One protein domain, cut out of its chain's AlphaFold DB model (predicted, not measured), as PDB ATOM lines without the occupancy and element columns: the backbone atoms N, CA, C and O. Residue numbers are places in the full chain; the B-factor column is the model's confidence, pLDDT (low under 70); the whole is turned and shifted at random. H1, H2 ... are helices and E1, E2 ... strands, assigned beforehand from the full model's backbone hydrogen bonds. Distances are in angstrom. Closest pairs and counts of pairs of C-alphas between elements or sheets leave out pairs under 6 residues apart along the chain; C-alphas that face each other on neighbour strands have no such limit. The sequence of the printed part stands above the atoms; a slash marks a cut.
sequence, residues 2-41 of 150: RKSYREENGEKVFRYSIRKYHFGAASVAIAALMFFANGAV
ATOM      1  N   ARG A   2     -53.897  67.489  45.698       56.66
ATOM      2  CA  ARG A   2     -53.427  67.015  47.015       56.66
ATOM      3  C   ARG A   2     -53.018  65.548  46.875       56.66
ATOM      4  O   ARG A   2     -53.832  64.742  46.440       56.66
ATOM      5  N   LYS A   3     -51.763  65.209  47.187       62.91
ATOM      6  CA  LYS A   3     -51.325  63.808  47.254       62.91
ATOM      7  C   LYS A   3     -51.919  63.204  48.526       62.91
ATOM      8  O   LYS A   3     -51.564  63.632  49.619       62.91
ATOM      9  N   SER A   4     -52.867  62.282  48.380       64.44
ATOM     10  CA  SER A   4     -53.420  61.533  49.505       64.44
ATOM     11  C   SER A   4     -52.470  60.390  49.842       64.44
ATOM     12  O   SER A   4     -52.336  59.420  49.098       64.44
ATOM     13  N   TYR A   5     -51.770  60.538  50.958       68.38
ATOM     14  CA  TYR A   5     -51.038  59.444  51.579       68.38
ATOM     15  C   TYR A   5     -51.990  58.738  52.533       68.38
ATOM     16  O   TYR A   5     -52.764  59.392  53.232       68.38
ATOM     17  N   ARG A   6     -51.972  57.407  52.523       66.69
ATOM     18  CA  ARG A   6     -52.606  56.617  53.571       66.69
ATOM     19  C   ARG A   6     -51.479  56.154  54.477       66.69
ATOM     20  O   ARG A   6     -50.547  55.525  53.993       66.69
ATOM     21  N   GLU A   7     -51.535  56.527  55.744       67.75
ATOM     22  CA  GLU A   7     -50.596  55.998  56.725       67.75
ATOM     23  C   GLU A   7     -51.182  54.699  57.270       67.75
ATOM     24  O   GLU A   7     -52.305  54.680  57.775       67.75
ATOM     25  N   GLU A   8     -50.456  53.602  57.082       69.81
ATOM     26  CA  GLU A   8     -50.767  52.313  57.693       69.81
ATOM     27  C   GLU A   8     -49.593  52.003  58.624       69.81
ATOM     28  O   GLU A   8     -48.440  52.058  58.204       69.81
ATOM     29  N   ASN A   9     -49.873  51.777  59.910       69.19
ATOM     30  CA  ASN A   9     -48.861  51.506  60.943       69.19
ATOM     31  C   ASN A   9     -47.744  52.568  61.070       69.19
ATOM     32  O   ASN A   9     -46.625  52.246  61.454       69.19
ATOM     33  N   GLY A  10     -48.041  53.836  60.765       74.50
ATOM     34  CA  GLY A  10     -47.082  54.947  60.862       74.50
ATOM     35  C   GLY A  10     -46.151  55.100  59.655       74.50
ATOM     36  O   GLY A  10     -45.343  56.026  59.619       74.50
ATOM     37  N   GLU A  11     -46.286  54.246  58.637       74.12
ATOM     38  CA  GLU A  11     -45.553  54.372  57.381       74.12
ATOM     39  C   GLU A  11     -46.450  54.942  56.278       74.12
ATOM     40  O   GLU A  11     -47.621  54.582  56.122       74.12
ATOM     41  N   LYS A  12     -45.896  55.859  55.481       75.88
ATOM     42  CA  LYS A  12     -46.608  56.475  54.354       75.88
ATOM     43  C   LYS A  12     -46.750  55.462  53.222       75.88
ATOM     44  O   LYS A  12     -45.843  55.302  52.407       75.88
ATOM     45  N   VAL A  13     -47.915  54.826  53.121       69.88
ATOM     46  CA  VAL A  13     -48.226  53.874  52.052       69.88
ATOM     47  C   VAL A  13     -48.702  54.628  50.814       69.88
ATOM     48  O   VAL A  13     -49.808  55.179  50.741       69.88
ATOM     49  N   PHE A  14     -47.858  54.634  49.786       70.81
ATOM     50  CA  PHE A  14     -48.222  55.155  48.477       70.81
ATOM     51  C   PHE A  14     -49.011  54.088  47.712       70.81
ATOM     52  O   PHE A  14     -48.442  53.191  47.095       70.81
ATOM     53  N   ARG A  15     -50.344  54.184  47.730       67.81
ATOM     54  CA  ARG A  15     -51.203  53.267  46.967       67.81
ATOM     55  C   ARG A  15     -51.075  53.567  45.479       67.81
ATOM     56  O   ARG A  15     -51.664  54.504  44.943       67.81
ATOM     57  N   TYR A  16     -50.257  52.773  44.819       64.94
ATOM     58  CA  TYR A  16     -50.027  52.838  43.395       64.94
ATOM     59  C   TYR A  16     -51.060  51.957  42.678       64.94
ATOM     60  O   TYR A  16     -51.183  50.774  42.972       64.94
ATOM     61  N   SER A  17     -51.862  52.531  41.775       61.31
ATOM     62  CA  SER A  17     -52.780  51.739  40.947       61.31
ATOM     63  C   SER A  17     -51.978  50.801  40.043       61.31
ATOM     64  O   SER A  17     -50.858  51.113  39.689       61.31
ATOM     65  N   ILE A  18     -52.559  49.684  39.621       57.66
ATOM     66  CA  ILE A  18     -52.074  48.695  38.630       57.66
ATOM     67  C   ILE A  18     -51.384  49.349  37.401       57.66
ATOM     68  O   ILE A  18     -50.484  48.802  36.784       57.66
ATOM     69  N   ARG A  19     -51.695  50.613  37.094       69.50
ATOM     70  CA  ARG A  19     -50.952  51.448  36.129       69.50
ATOM     71  C   ARG A  19     -49.587  51.957  36.629       69.50
ATOM     72  O   ARG A  19     -49.028  52.896  36.077       69.50
ATOM     73  N   LYS A  20     -49.069  51.364  37.697       65.56
ATOM     74  CA  LYS A  20     -47.783  51.648  38.335       65.56
ATOM     75  C   LYS A  20     -46.934  50.391  38.476       65.56
ATOM     76  O   LYS A  20     -46.014  50.353  39.287       65.56
ATOM     77  N   TYR A  21     -47.245  49.363  37.698       65.69
ATOM     78  CA  TYR A  21     -46.380  48.207  37.584       65.69
ATOM     79  C   TYR A  21     -45.070  48.569  36.898       65.69
ATOM     80  O   TYR A  21     -45.036  49.296  35.906       65.69
ATOM     81  N   HIS A  22     -43.991  47.980  37.394       64.81
ATOM     82  CA  HIS A  22     -42.648  48.074  36.833       64.81
ATOM     83  C   HIS A  22     -42.473  47.223  35.561       64.81
ATOM     84  O   HIS A  22     -41.405  46.663  35.334       64.81
ATOM     85  N   PHE A  23     -43.502  47.143  34.708       66.69
ATOM     86  CA  PHE A  23     -43.490  46.299  33.507       66.69
ATOM     87  C   PHE A  23     -42.505  46.779  32.426       66.69
ATOM     88  O   PHE A  23     -42.203  46.035  31.503       66.69
ATOM     89  N   GLY A  24     -41.967  47.995  32.554       71.94
ATOM     90  CA  GLY A  24     -40.898  48.504  31.689       71.94
ATOM     91  C   GLY A  24     -39.510  48.417  32.328       71.94
ATOM     92  O   GLY A  24     -38.595  47.844  31.749       71.94
ATOM     93  N   ALA A  25     -39.341  48.952  33.542       80.88
ATOM     94  CA  ALA A  25     -38.015  49.104  34.151       80.88
ATOM     95  C   ALA A  25     -37.356  47.767  34.533       80.88
ATOM     96  O   ALA A  25     -36.148  47.617  34.365       80.88
ATOM     97  N   ALA A  26     -38.140  46.789  35.004       80.69
ATOM     98  CA  ALA A  26     -37.606  45.476  35.362       80.69
ATOM     99  C   ALA A  26     -37.083  44.724  34.125       80.69
ATOM    100  O   ALA A  26     -35.992  44.164  34.158       80.69
ATOM    101  N   SER A  27     -37.823  44.774  33.010       80.62
ATOM    102  CA  SER A  27     -37.403  44.159  31.743       80.62
ATOM    103  C   SER A  27     -36.155  44.840  31.164       80.62
ATOM    104  O   SER A  27     -35.230  44.146  30.742       80.62
ATOM    105  N   VAL A  28     -36.068  46.176  31.231       83.31
ATOM    106  CA  VAL A  28     -34.882  46.934  30.791       83.31
ATOM    107  C   VAL A  28     -33.643  46.581  31.619       83.31
ATOM    108  O   VAL A  28     -32.573  46.403  31.048       83.31
ATOM    109  N   ALA A  29     -33.771  46.425  32.940       85.44
ATOM    110  CA  ALA A  29     -32.652  46.024  33.794       85.44
ATOM    111  C   ALA A  29     -32.132  44.613  33.459       85.44
ATOM    112  O   ALA A  29     -30.921  44.404  33.418       85.44
ATOM    113  N   ILE A  30     -33.028  43.663  33.160       82.81
ATOM    114  CA  ILE A  30     -32.656  42.300  32.743       82.81
ATOM    115  C   ILE A  30     -31.952  42.319  31.378       82.81
ATOM    116  O   ILE A  30     -30.914  41.681  31.215       82.81
ATOM    117  N   ALA A  31     -32.462  43.088  30.410       80.44
ATOM    118  CA  ALA A  31     -31.822  43.244  29.103       80.44
ATOM    119  C   ALA A  31     -30.441  43.916  29.214       80.44
ATOM    120  O   ALA A  31     -29.482  43.469  28.590       80.44
ATOM    121  N   ALA A  32     -30.320  44.952  30.050       85.00
ATOM    122  CA  ALA A  32     -29.057  45.628  30.324       85.00
ATOM    123  C   ALA A  32     -28.048  44.686  30.989       85.00
ATOM    124  O   ALA A  32     -26.889  44.674  30.592       85.00
ATOM    125  N   LEU A  33     -28.471  43.845  31.936       82.62
ATOM    126  CA  LEU A  33     -27.617  42.801  32.499       82.62
ATOM    127  C   LEU A  33     -27.125  41.849  31.398       82.62
ATOM    128  O   LEU A  33     -25.928  41.617  31.289       82.62
ATOM    129  N   MET A  34     -28.014  41.344  30.539       83.56
ATOM    130  CA  MET A  34     -27.626  40.451  29.437       83.56
ATOM    131  C   MET A  34     -26.679  41.123  28.424       83.56
ATOM    132  O   MET A  34     -25.812  40.456  27.863       83.56
ATOM    133  N   PHE A  35     -26.810  42.434  28.206       73.62
ATOM    134  CA  PHE A  35     -25.958  43.198  27.292       73.62
ATOM    135  C   PHE A  35     -24.609  43.597  27.917       73.62
ATOM    136  O   PHE A  35     -23.570  43.433  27.287       73.62
ATOM    137  N   PHE A  36     -24.588  44.078  29.162       74.44
ATOM    138  CA  PHE A  36     -23.382  44.602  29.815       74.44
ATOM    139  C   PHE A  36     -22.591  43.551  30.601       74.44
ATOM    140  O   PHE A  36     -21.378  43.686  30.716       74.44
ATOM    141  N   ALA A  37     -23.230  42.497  31.120       67.75
ATOM    142  CA  ALA A  37     -22.569  41.531  32.002       67.75
ATOM    143  C   ALA A  37     -21.757  40.451  31.271       67.75
ATOM    144  O   ALA A  37     -21.255  39.571  31.953       67.75
ATOM    145  N   ASN A  38     -21.651  40.498  29.931       64.88
ATOM    146  CA  ASN A  38     -20.650  39.778  29.114       64.88
ATOM    147  C   ASN A  38     -20.728  40.085  27.595       64.88
ATOM    148  O   ASN A  38     -20.029  39.442  26.815       64.88
ATOM    149  N   GLY A  39     -21.563  41.029  27.127       61.53
ATOM    150  CA  GLY A  39     -21.511  41.557  25.749       61.53
ATOM    151  C   GLY A  39     -21.785  40.577  24.598       61.53
ATOM    152  O   GLY A  39     -21.683  40.964  23.437       61.53
ATOM    153  N   ALA A  40     -22.121  39.315  24.876       58.72
ATOM    154  CA  ALA A  40     -22.138  38.247  23.876       58.72
ATOM    155  C   ALA A  40     -23.525  37.952  23.275       58.72
ATOM    156  O   ALA A  40     -23.673  36.973  22.544       58.72
ATOM    157  N   VAL A  41     -24.543  38.783  23.534       58.41
ATOM    158  CA  VAL A  41     -25.821  38.671  22.816       58.41
ATOM    159  C   VAL A  41     -25.621  39.225  21.408       58.41
ATOM    160  O   VAL A  41     -25.778  40.417  21.146       58.41
TER     161      VAL A  41
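AT A GLANCE: This is residues 2 to 41 of the 150 residues of the protein "FmtB protein" of Streptococcus mitis (UniProt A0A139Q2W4). A small hairpin of two short strands, E1 and E2, lies towards one end of a long, stretched-out chain, and one helix, H1, makes much of the other end, with a long stretch without a named element between them. The helix does not fold back on the hairpin: residues 16 to 30 and 32 to 40 stand free, and the whole is a rod with no packed core. The printed part has 40 residues with two named strands and one named helix, in the order E1, E2, H1; the sheet, E1 - E2, is antiparallel. The class is mixed, helices and strands, with under half of the residues in named elements. The whole is extended, with a radius of gyration of the C-alphas of 16.9 A and spans of 47 by 20 by 15 A.

IN THESE COORDINATES: E1 is residues 6 to 8, 6.2 A from first to last C-alpha, and begins at C-alpha 6 at (-52.606, 56.617, 53.571). E2 is residues 11 to 13, 6.0 A long. H1 is residues 25 to 36, 15.9 A long, from C-alpha 25 at (-38.015, 49.104, 34.151) to C-alpha 36 at (-23.382, 44.602, 29.815).

HOW THE PARTS SIT: E1 and E2 form a hairpin of antiparallel neighbour strands, with 131 degrees between their directions. The C-alphas of Glu 7 and Lys 12 face each other at 4.7 A. N 13 and O 6, at 2.9 A, and N 8 and O 11, at 3.1 A, are within hydrogen-bond range. E1 and H1 are apart. In H1 every O i to N i+4 pair is within hydrogen-bond range.

THE WHOLE: The C-alphas farthest apart, those of Arg 2 and Ala 40, are 48.4 A from each other. The printed part has no cut. The link from E1 to E2 is tight, and that from E2 to H1 is long, with 11 residues. The mean pLDDT of the printed part is 70.8; residues 2 to 9, 13, 15 to 23 and 37 to 41 are under 70.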